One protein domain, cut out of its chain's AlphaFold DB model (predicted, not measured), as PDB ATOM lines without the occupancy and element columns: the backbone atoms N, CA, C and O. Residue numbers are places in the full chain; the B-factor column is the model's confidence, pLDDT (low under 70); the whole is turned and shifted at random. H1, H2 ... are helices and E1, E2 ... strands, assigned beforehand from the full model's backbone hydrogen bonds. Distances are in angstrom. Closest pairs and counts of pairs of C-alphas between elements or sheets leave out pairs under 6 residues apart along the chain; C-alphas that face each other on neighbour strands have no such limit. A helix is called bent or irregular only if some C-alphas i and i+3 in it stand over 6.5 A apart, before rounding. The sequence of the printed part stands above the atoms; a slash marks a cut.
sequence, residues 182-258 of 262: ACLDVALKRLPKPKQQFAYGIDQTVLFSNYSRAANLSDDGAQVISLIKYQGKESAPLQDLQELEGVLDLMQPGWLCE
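Overview. This is residues 182 to 258 of the 262 residues of the protein "Flavin containing amine oxidoreductase" of Paenibacillus sp. UNCCL117 (UniProt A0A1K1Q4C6). One antiparallel sheet of four strands makes a wall, with the long helix H1 slanting over one face and no named helix over the other. The short helix H2 follows H1 and only grazes the sheet, near the last residue of E1. The long axis runs roughly with the strands, with the link of residues 211 to 222 beyond one end of the sheet and the link of residues 231 to 236 beyond the other. The printed part has 77 residues, with four named strands and then two named helices in the order E1, E2, E3, E4, H1, H2; the sheet runs E1, E4, E3, E2, and the class is mixed, helices and strands. It is compact, with a radius of gyration of the C-alphas of 12.5 A, and elongated in outline, spanning 39 by 23 by 21 A.

Arrangement. E1, residues 182 to 188, is an edge strand of the sheet, and its neighbour is the inner strand E4, residues 223 to 230. The two are antiparallel, with 167 degrees between their directions; N 184 and O 227 are 2.9 A apart and N 223 and O 188 2.8 A, both within hydrogen-bond range. The other edge strand is E2, residues 198 to 200, apart from E1. E2 is the antiparallel neighbour of E3, residues 206 to 210, at 169 degrees, with N 199 and O 208 at 2.9 A, within hydrogen-bond range. E3 and E4 are antiparallel at 166 degrees, with N 207 and O 228 at 2.8 A, within hydrogen-bond range. E2 and E3 form a hairpin, and so do E3 and E4. E2, E3 and E4 form a meander, each strand the antiparallel neighbour of the one before. With E1 they form a Greek key, in which the first of four strands in a row is the antiparallel neighbour of the fourth. H1, residues 237 to 251, is on the sheet at a height of 8.6 A, giving two layers, a helix on one face of a sheet. It lies over E1 and E4, and only just over E3, on which 3 of its C-alphas fall. On the local plane its line and that of E1 stand at 43 degrees, slantwise to the strands. The closest C-alphas of H1 and E4 are those of Leu 244 and Leu 227, 6.5 A apart; those of H1 and E1 are Asp 240 and Ala 182, 6.4 A apart. H2, residues 255 to 258, only grazes the sheet; its closest C-alpha to E1 is that of Glu 258, 6.0 A from that of Leu 188. H1 and H2 are close but not clearly touching, with the closest C-alphas, those of Asp 249 and Trp 255, 7.0 A apart. Every O i to N i+4 pair in H1 is within hydrogen-bond range, while H2 is too short for such a pair.

Along the chain. E1 begins at C-alpha 182, at (199.050, 229.813, 246.745), and is 19.7 A long from first to last C-alpha. E2 has 3 residues and E3 has 5. E4 is the longest strand, 22.6 A, and begins at C-alpha 223, at (198.529, 236.780, 265.422). H1 is 20.9 A long and is not bent. H2 has 4 residues and ends at C-alpha 258, at (198.493, 246.928, 261.918).

Size, cuts and confidence. The two C-alphas farthest apart are those of Asp 220 and Lys 233, at 39.1 A. The printed part has no cut. The link from E3 to E4 is long, with 12 residues; those from E2 to E3 and from H1 to H2 are tight. The mean pLDDT of the printed part is 93.1, and no printed residue is under 70.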
ATOM      1  N   ALA A 182     198.466 228.525 246.405       96.50
ATOM      2  CA  ALA A 182     199.050 229.813 246.745       96.50
ATOM      3  C   ALA A 182     198.739 230.120 248.212       96.50
ATOM      4  O   ALA A 182     197.586 230.010 248.639       96.50
ATOM      5  N   CYS A 183     199.758 230.501 248.973       96.94
ATOM      6  CA  CYS A 183     199.630 230.790 250.394       96.94
ATOM      7  C   CYS A 183     200.018 232.241 250.680       96.94
ATOM      8  O   CYS A 183     201.020 232.728 250.159       96.94
ATOM      9  N   LEU A 184     199.232 232.907 251.524       97.62
ATOM     10  CA  LEU A 184     199.538 234.225 252.070       97.62
ATOM     11  C   LEU A 184     199.550 234.123 253.594       97.62
ATOM     12  O   LEU A 184     198.511 233.872 254.204       97.62
ATOM     13  N   ASP A 185     200.720 234.336 254.186       95.88
ATOM     14  CA  ASP A 185     200.922 234.350 255.631       95.88
ATOM     15  C   ASP A 185     201.151 235.786 256.111       95.88
ATOM     16  O   ASP A 185     202.018 236.496 255.598       95.88
ATOM     17  N   VAL A 186     200.371 236.224 257.101       96.00
ATOM     18  CA  VAL A 186     200.433 237.583 257.651       96.00
ATOM     19  C   VAL A 186     200.453 237.524 259.173       96.00
ATOM     20  O   VAL A 186     199.572 236.937 259.802       96.00
ATOM     21  N   ALA A 187     201.446 238.182 259.771       95.31
ATOM     22  CA  ALA A 187     201.521 238.399 261.209       95.31
ATOM     23  C   ALA A 187     200.977 239.792 261.557       95.31
ATOM     24  O   ALA A 187     201.494 240.805 261.087       95.31
ATOM     25  N   LEU A 188     199.940 239.848 262.394       95.12
ATOM     26  CA  LEU A 188     199.322 241.096 262.849       95.12
ATOM     27  C   LEU A 188     199.466 241.240 264.361       95.12
ATOM     28  O   LEU A 188     199.131 240.323 265.105       95.12
ATOM     29  N   LYS A 189     199.854 242.423 264.848       93.50
ATOM     30  CA  LYS A 189     199.870 242.705 266.298       93.50
ATOM     31  C   LYS A 189     198.487 242.540 266.925       93.50
ATOM     32  O   LYS A 189     198.351 242.070 268.053       93.50
ATOM     33  N   ARG A 190     197.444 242.919 266.184       92.00
ATOM     34  CA  ARG A 190     196.049 242.771 266.585       92.00
ATOM     35  C   ARG A 190     195.179 242.476 265.371       92.00
ATOM     36  O   ARG A 190     195.400 243.003 264.291       92.00
ATOM     37  N   LEU A 191     194.138 241.672 265.578       94.94
ATOM     38  CA  LEU A 191     193.091 241.451 264.581       94.94
ATOM     39  C   LEU A 191     192.080 242.610 264.591       94.94
ATOM     40  O   LEU A 191     191.437 242.820 265.632       94.94
ATOM     41  N   PRO A 192     191.849 243.305 263.460       95.44
ATOM     42  CA  PRO A 192     190.758 244.273 263.327       95.44
ATOM     43  C   PRO A 192     189.377 243.693 263.684       95.44
ATOM     44  O   PRO A 192     188.539 244.350 264.309       95.44
ATOM     45  N   LYS A 193     189.134 242.426 263.328       95.81
ATOM     46  CA  LYS A 193     187.912 241.667 263.623       95.81
ATOM     47  C   LYS A 193     188.266 240.394 264.409       95.81
ATOM     48  O   LYS A 193     188.301 239.300 263.846       95.81
ATOM     49  N   PRO A 194     188.427 240.473 265.743       93.19
ATOM     50  CA  PRO A 194     188.923 239.359 266.558       93.19
ATOM     51  C   PRO A 194     187.955 238.170 266.673       93.19
ATOM     52  O   PRO A 194     188.332 237.116 267.168       93.19
ATOM     53  N   LYS A 195     186.699 238.301 266.233       91.56
ATOM     54  CA  LYS A 195     185.757 237.168 266.171       91.56
ATOM     55  C   LYS A 195     185.861 236.377 264.860       91.56
ATOM     56  O   LYS A 195     185.328 235.276 264.778       91.56
ATOM     57  N   GLN A 196     186.530 236.922 263.843       92.19
ATOM     58  CA  GLN A 196     186.669 236.308 262.523       92.19
ATOM     59  C   GLN A 196     187.987 235.538 262.446       92.19
ATOM     60  O   GLN A 196     189.015 236.046 262.019       92.19
ATOM     61  N   GLN A 197     187.953 234.308 262.945       92.75
ATOM     62  CA  GLN A 197     189.152 233.499 263.175       92.75
ATOM     63  C   GLN A 197     189.401 232.457 262.079       92.75
ATOM     64  O   GLN A 197     190.482 231.882 262.009       92.75
ATOM     65  N   PHE A 198     188.386 232.153 261.271       91.56
ATOM     66  CA  PHE A 198     188.424 231.043 260.329       91.56
ATOM     67  C   PHE A 198     187.301 231.154 259.295       91.56
ATOM     68  O   PHE A 198     186.181 231.534 259.654       91.56
ATOM     69  N   ALA A 199     187.564 230.780 258.043       91.75
ATOM     70  CA  ALA A 199     186.539 230.677 257.012       91.75
ATOM     71  C   ALA A 199     186.923 229.707 255.887       91.75
ATOM     72  O   ALA A 199     188.032 229.752 255.372       91.75
ATOM     73  N   TYR A 200     185.954 228.901 255.445       90.69
ATOM     74  CA  TYR A 200     185.967 228.279 254.117       90.69
ATOM     75  C   TYR A 200     185.274 229.188 253.099       90.69
ATOM     76  O   TYR A 200     184.164 229.666 253.380       90.69
ATOM     77  N   GLY A 201     185.895 229.362 251.931       91.75
ATOM     78  CA  GLY A 201     185.239 229.806 250.705       91.75
ATOM     79  C   GLY A 201     184.397 228.672 250.118       91.75
ATOM     80  O   GLY A 201     184.847 227.525 250.061       91.75
ATOM     81  N   ILE A 202     183.157 228.977 249.733       90.19
ATOM     82  CA  ILE A 202     182.227 227.993 249.151       90.19
ATOM     83  C   ILE A 202     182.344 228.034 247.627       90.19
ATOM     84  O   ILE A 202     182.621 227.028 246.983       90.19
ATOM     85  N   ASP A 203     182.157 229.228 247.082       87.00
ATOM     86  CA  ASP A 203     182.288 229.612 245.680       87.00
ATOM     87  C   ASP A 203     183.742 229.892 245.277       87.00
ATOM     88  O   ASP A 203     184.116 229.695 244.125       87.00
ATOM     89  N   GLN A 204     184.580 230.284 246.236       89.62
ATOM     90  CA  GLN A 204     186.015 230.494 246.037       89.62
ATOM     91  C   GLN A 204     186.838 229.323 246.571       89.62
ATOM     92  O   GLN A 204     186.465 228.686 247.562       89.62
ATOM     93  N   THR A 205     187.996 229.056 245.960       93.69
ATOM     94  CA  THR A 205     188.943 228.012 246.382       93.69
ATOM     95  C   THR A 205     189.871 228.446 247.511       93.69
ATOM     96  O   THR A 205     191.028 228.050 247.536       93.69
ATOM     97  N   VAL A 206     189.367 229.223 248.474       95.69
ATOM     98  CA  VAL A 206     190.183 229.810 249.548       95.69
ATOM     99  C   VAL A 206     189.804 229.260 250.925       95.69
ATOM    100  O   VAL A 206     188.627 229.069 251.245       95.69
ATOM    101  N   LEU A 207     190.814 229.025 251.757       95.44
ATOM    102  CA  LEU A 207     190.720 228.796 253.194       95.44
ATOM    103  C   LEU A 207     191.412 229.953 253.922       95.44
ATOM    104  O   LEU A 207     192.544 230.280 253.599       95.44
ATOM    105  N   PHE A 208     190.761 230.521 254.933       96.50
ATOM    106  CA  PHE A 208     191.342 231.493 255.863       96.50
ATOM    107  C   PHE A 208     191.399 230.879 257.263       96.50
ATOM    108  O   PHE A 208     190.392 230.347 257.747       96.50
ATOM    109  N   SER A 209     192.534 230.999 257.950       94.75
ATOM    110  CA  SER A 209     192.686 230.548 259.334       94.75
ATOM    111  C   SER A 209     193.669 231.422 260.106       94.75
ATOM    112  O   SER A 209     194.812 231.582 259.695       94.75
ATOM    113  N   ASN A 210     193.261 231.923 261.273       95.50
ATOM    114  CA  ASN A 210     194.210 232.373 262.289       95.50
ATOM    115  C   ASN A 210     194.690 231.153 263.080       95.50
ATOM    116  O   ASN A 210     193.914 230.554 263.833       95.50
ATOM    117  N   TYR A 211     195.958 230.785 262.924       92.00
ATOM    118  CA  TYR A 211     196.534 229.655 263.646       92.00
ATOM    119  C   TYR A 211     196.956 230.020 265.073       92.00
ATOM    120  O   TYR A 211     196.919 229.148 265.943       92.00
ATOM    121  N   SER A 212     197.195 231.307 265.365       94.06
ATOM    122  CA  SER A 212     197.506 231.774 266.726       94.06
ATOM    123  C   SER A 212     196.365 231.583 267.730       94.06
ATOM    124  O   SER A 212     196.565 231.699 268.935       94.06
ATOM    125  N   ARG A 213     195.153 231.247 267.266       91.25
ATOM    126  CA  ARG A 213     194.044 230.850 268.149       91.25
ATOM    127  C   ARG A 213     194.247 229.475 268.799       91.25
ATOM    128  O   ARG A 213     193.529 229.151 269.741       91.25
ATOM    129  N   ALA A 214     195.110 228.642 268.217       89.38
ATOM    130  CA  ALA A 214     195.264 227.230 268.559       89.38
ATOM    131  C   ALA A 214     196.701 226.844 268.937       89.38
ATOM    132  O   ALA A 214     196.880 225.793 269.542       89.38
ATOM    133  N   ALA A 215     197.692 227.667 268.592       92.88
ATOM    134  CA  ALA A 215     199.090 227.484 268.966       92.88
ATOM    135  C   ALA A 215     199.775 228.839 269.171       92.88
ATOM    136  O   ALA A 215     199.394 229.831 268.550       92.88
ATOM    137  N   ASN A 216     200.810 228.882 270.003       93.25
ATOM    138  CA  ASN A 216     201.670 230.049 270.116       93.25
ATOM    139  C   ASN A 216     202.689 230.061 268.967       93.25
ATOM    140  O   ASN A 216     203.572 229.212 268.931       93.25
ATOM    141  N   LEU A 217     202.562 230.992 268.021       93.38
ATOM    142  CA  LEU A 217     203.377 231.031 266.796       93.38
ATOM    143  C   LEU A 217     204.312 232.245 266.712       93.38
ATOM    144  O   LEU A 217     204.980 232.429 265.698       93.38
ATOM    145  N   SER A 218     204.349 233.076 267.750       92.38
ATOM    146  CA  SER A 218     205.155 234.294 267.806       92.38
ATOM    147  C   SER A 218     205.619 234.559 269.235       92.38
ATOM    148  O   SER A 218     204.904 234.289 270.199       92.38
ATOM    149  N   ASP A 219     206.818 235.116 269.386       90.19
ATOM    150  CA  ASP A 219     207.359 235.431 270.713       90.19
ATOM    151  C   ASP A 219     206.763 236.724 271.295       90.19
ATOM    152  O   ASP A 219     206.712 236.903 272.512       90.19
ATOM    153  N   ASP A 220     206.287 237.624 270.433       91.81
ATOM    154  CA  ASP A 220     205.710 238.923 270.796       91.81
ATOM    155  C   ASP A 220     204.172 238.911 270.894       91.81
ATOM    156  O   ASP A 220     203.552 239.945 271.159       91.81
ATOM    157  N   GLY A 221     203.547 237.746 270.693       90.56
ATOM    158  CA  GLY A 221     202.096 237.567 270.733       90.56
ATOM    159  C   GLY A 221     201.358 237.996 269.457       90.56
ATOM    160  O   GLY A 221     200.117 237.983 269.445       90.56
ATOM    161  N   ALA A 222     202.075 238.347 268.381       94.69
ATOM    162  CA  ALA A 222     201.476 238.587 267.072       94.69
ATOM    163  C   ALA A 222     200.604 237.402 266.609       94.69
ATOM    164  O   ALA A 222     200.907 236.226 266.824       94.69
ATOM    165  N   GLN A 223     199.497 237.726 265.955       95.19
ATOM    166  CA  GLN A 223     198.529 236.780 265.422       95.19
ATOM    167  C   GLN A 223     198.940 236.371 264.008       95.19
ATOM    168  O   GLN A 223     198.984 237.216 263.116       95.19
ATOM    169  N   VAL A 224     199.225 235.086 263.811       95.50
ATOM    170  CA  VAL A 224     199.640 234.502 262.535       95.50
ATOM    171  C   VAL A 224     198.414 233.966 261.806       95.50
ATOM    172  O   VAL A 224     197.809 232.958 262.189       95.50
ATOM    173  N   ILE A 225     198.055 234.674 260.743       96.56
ATOM    174  CA  ILE A 225     196.985 234.320 259.823       96.56
ATOM    175  C   ILE A 225     197.608 233.687 258.589       96.56
ATOM    176  O   ILE A 225     198.546 234.242 258.027       96.56
ATOM    177  N   SER A 226     197.011 232.598 258.124       96.56
ATOM    178  CA  SER A 226     197.322 232.014 256.827       96.56
ATOM    179  C   SER A 226     196.071 231.926 255.975       96.56
ATOM    180  O   SER A 226     194.992 231.528 256.437       96.56
ATOM    181  N   LEU A 227     196.236 232.262 254.705       97.50
ATOM    182  CA  LEU A 227     195.261 232.014 253.665       97.50
ATOM    183  C   LEU A 227     195.848 231.035 252.659       97.50
ATOM    184  O   LEU A 227     197.009 231.151 252.284       97.50
ATOM    185  N   ILE A 228     195.031 230.088 252.218       97.06
ATOM    186  CA  ILE A 228     195.403 229.078 251.231       97.06
ATOM    187  C   ILE A 228     194.393 229.158 250.094       97.06
ATOM    188  O   ILE A 228     193.214 228.884 250.313       97.06
ATOM    189  N   LYS A 229     194.848 229.495 248.887       96.44
ATOM    190  CA  LYS A 229     194.090 229.327 247.647       96.44
ATOM    191  C   LYS A 229     194.519 228.017 247.003       96.44
ATOM    192  O   LYS A 229     195.640 227.897 246.517       96.44
ATOM    193  N   TYR A 230     193.623 227.038 246.985       95.00
ATOM    194  CA  TYR A 230     193.839 225.787 246.265       95.00
ATOM    195  C   TYR A 230     193.834 226.083 244.762       95.00
ATOM    196  O   TYR A 230     192.867 226.664 244.251       95.00
ATOM    197  N   GLN A 231     194.913 225.716 244.073       92.75
ATOM    198  CA  GLN A 231     195.076 225.996 242.651       92.75
ATOM    199  C   GLN A 231     194.454 224.877 241.806       92.75
ATOM    200  O   GLN A 231     194.402 223.708 242.196       92.75
ATOM    201  N   GLY A 232     193.906 225.270 240.657       85.75
ATOM    202  CA  GLY A 232     193.476 224.341 239.619       85.75
ATOM    203  C   GLY A 232     194.640 223.994 238.691       85.75
ATOM    204  O   GLY A 232     195.799 224.057 239.078       85.75
ATOM    205  N   LYS A 233     194.331 223.671 237.431       78.50
ATOM    206  CA  LYS A 233     195.362 223.458 236.397       78.50
ATOM    207  C   LYS A 233     196.128 224.732 236.039       78.50
ATOM    208  O   LYS A 233     197.242 224.656 235.540       78.50
ATOM    209  N   GLU A 234     195.504 225.880 236.250       80.00
ATOM    210  CA  GLU A 234     196.070 227.187 235.953       80.00
ATOM    211  C   GLU A 234     196.442 227.875 237.265       80.00
ATOM    212  O   GLU A 234     195.685 227.826 238.241       80.00
ATOM    213  N   SER A 235     197.611 228.510 237.277       83.44
ATOM    214  CA  SER A 235     198.061 229.376 238.362       83.44
ATOM    215  C   SER A 235     198.539 230.702 237.786       83.44
ATOM    216  O   SER A 235     199.163 230.757 236.724       83.44
ATOM    217  N   ALA A 236     198.221 231.782 238.489       92.12
ATOM    218  CA  ALA A 236     198.606 233.131 238.110       92.12
ATOM    219  C   ALA A 236     199.051 233.847 239.388       92.12
ATOM    220  O   ALA A 236     198.220 234.473 240.042       92.12
ATOM    221  N   PRO A 237     200.342 233.769 239.772       93.38
ATOM    222  CA  PRO A 237     200.794 234.155 241.110       93.38
ATOM    223  C   PRO A 237     200.375 235.562 241.555       93.38
ATOM    224  O   PRO A 237     199.990 235.757 242.703       93.38
ATOM    225  N   LEU A 238     200.397 236.539 240.641       95.31
ATOM    226  CA  LEU A 238     199.964 237.909 240.938       95.31
ATOM    227  C   LEU A 238     198.454 238.006 241.189       95.31
ATOM    228  O   LEU A 238     198.028 238.730 242.083       95.31
ATOM    229  N   GLN A 239     197.650 237.273 240.421       94.88
ATOM    230  CA  GLN A 239     196.201 237.229 240.602       94.88
ATOM    231  C   GLN A 239     195.827 236.431 241.858       94.88
ATOM    232  O   GLN A 239     194.953 236.845 242.611       94.88
ATOM    233  N   ASP A 240     196.525 235.324 242.119       95.75
ATOM    234  CA  ASP A 240     196.367 234.530 243.336       95.75
ATOM    235  C   ASP A 240     196.635 235.379 244.582       95.75
ATOM    236  O   ASP A 240     195.843 235.345 245.523       95.75
ATOM    237  N   LEU A 241     197.703 236.186 244.569       96.69
ATOM    238  CA  LEU A 241     198.005 237.120 245.650       96.69
ATOM    239  C   LEU A 241     196.891 238.159 245.831       96.69
ATOM    240  O   LEU A 241     196.406 238.321 246.946       96.69
ATOM    241  N   GLN A 242     196.444 238.808 244.752       96.25
ATOM    242  CA  GLN A 242     195.366 239.804 244.816       96.25
ATOM    243  C   GLN A 242     194.061 239.221 245.376       96.25
ATOM    244  O   GLN A 242     193.373 239.867 246.166       96.25
ATOM    245  N   GLU A 243     193.712 237.994 244.992       95.44
ATOM    246  CA  GLU A 243     192.539 237.309 245.534       95.44
ATOM    247  C   GLU A 243     192.699 236.989 247.026       95.44
ATOM    248  O   GLU A 243     191.763 237.195 247.800       95.44
ATOM    249  N   LEU A 244     193.880 236.525 247.449       97.50
ATOM    250  CA  LEU A 244     194.177 236.258 248.858       97.50
ATOM    251  C   LEU A 244     194.130 237.544 249.698       97.50
ATOM    252  O   LEU A 244     193.508 237.551 250.761       97.50
ATOM    253  N   GLU A 245     194.715 238.640 249.214       97.44
ATOM    254  CA  GLU A 245     194.636 239.958 249.856       97.44
ATOM    255  C   GLU A 245     193.186 240.448 249.951       97.44
ATOM    256  O   GLU A 245     192.759 240.890 251.017       97.44
ATOM    257  N   GLY A 246     192.387 240.275 248.892       96.56
ATOM    258  CA  GLY A 246     190.965 240.626 248.898       96.56
ATOM    259  C   GLY A 246     190.145 239.828 249.922       96.56
ATOM    260  O   GLY A 246     189.267 240.381 250.593       96.56
ATOM    261  N   VAL A 247     190.445 238.536 250.106       96.56
ATOM    262  CA  VAL A 247     189.831 237.731 251.177       96.56
ATOM    263  C   VAL A 247     190.292 238.216 252.552       96.56
ATOM    264  O   VAL A 247     189.478 238.292 253.477       96.56
ATOM    265  N   LEU A 248     191.567 238.572 252.712       96.81
ATOM    266  CA  LEU A 248     192.078 239.108 253.970       96.81
ATOM    267  C   LEU A 248     191.450 240.471 254.308       96.81
ATOM    268  O   LEU A 248     191.066 240.672 255.457       96.81
ATOM    269  N   ASP A 249     191.238 241.353 253.329       96.81
ATOM    270  CA  ASP A 249     190.514 242.621 253.500       96.81
ATOM    271  C   ASP A 249     189.069 242.408 253.960       96.81
ATOM    272  O   ASP A 249     188.569 243.129 254.828       96.81
ATOM    273  N   LEU A 250     188.395 241.390 253.418       95.25
ATOM    274  CA  LEU A 250     187.045 241.029 253.841       95.25
ATOM    275  C   LEU A 250     187.022 240.523 255.294       95.25
ATOM    276  O   LEU A 250     186.134 240.890 256.071       95.25
ATOM    277  N   MET A 251     187.986 239.675 255.655       95.38
ATOM    278  CA  MET A 251     188.036 239.001 256.956       95.38
ATOM    279  C   MET A 251     188.610 239.885 258.075       95.38
ATOM    280  O   MET A 251     188.213 239.782 259.240       95.38
ATOM    281  N   GLN A 252     189.557 240.755 257.742       96.62
ATOM    282  CA  GLN A 252     190.302 241.616 258.658       96.62
ATOM    283  C   GLN A 252     190.490 243.014 258.036       96.62
ATOM    284  O   GLN A 252     191.613 243.426 257.758       96.62
ATOM    285  N   PRO A 253     189.407 243.785 257.825       95.56
ATOM    286  CA  PRO A 253     189.480 245.080 257.153       95.56
ATOM    287  C   PRO A 253     190.449 246.036 257.854       95.56
ATOM    288  O   PRO A 253     190.368 246.228 259.070       95.56
ATOM    289  N   GLY A 254     191.340 246.657 257.074       92.75
ATOM    290  CA  GLY A 254     192.361 247.578 257.580       92.75
ATOM    291  C   GLY A 254     193.600 246.900 258.177       92.75
ATOM    292  O   GLY A 254     194.378 247.574 258.850       92.75
ATOM    293  N   TRP A 255     193.806 245.599 257.942       94.00
ATOM    294  CA  TRP A 255     194.968 244.844 258.433       94.00
ATOM    295  C   TRP A 255     196.324 245.463 258.050       94.00
ATOM    296  O   TRP A 255     197.262 245.396 258.843       94.00
ATOM    297  N   LEU A 256     196.422 246.142 256.901       88.12
ATOM    298  CA  LEU A 256     197.636 246.851 256.471       88.12
ATOM    299  C   LEU A 256     198.095 247.930 257.470       88.12
ATOM    300  O   LEU A 256     199.292 248.186 257.604       88.12
ATOM    301  N   CYS A 257     197.170 248.531 258.224       83.44
ATOM    302  CA  CYS A 257     197.490 249.541 259.236       83.44
ATOM    303  C   CYS A 257     198.110 248.943 260.513       83.44
ATOM    304  O   CYS A 257     198.729 249.671 261.286       83.44
ATOM    305  N   GLU A 258     197.960 247.634 260.743       72.69
ATOM    306  CA  GLU A 258     198.493 246.928 261.918       72.69
ATOM    307  C   GLU A 258     199.923 246.394 261.690       72.69
ATOM    308  O   GLU A 258     200.609 246.042 262.654       72.69
TER     309      GLU A 258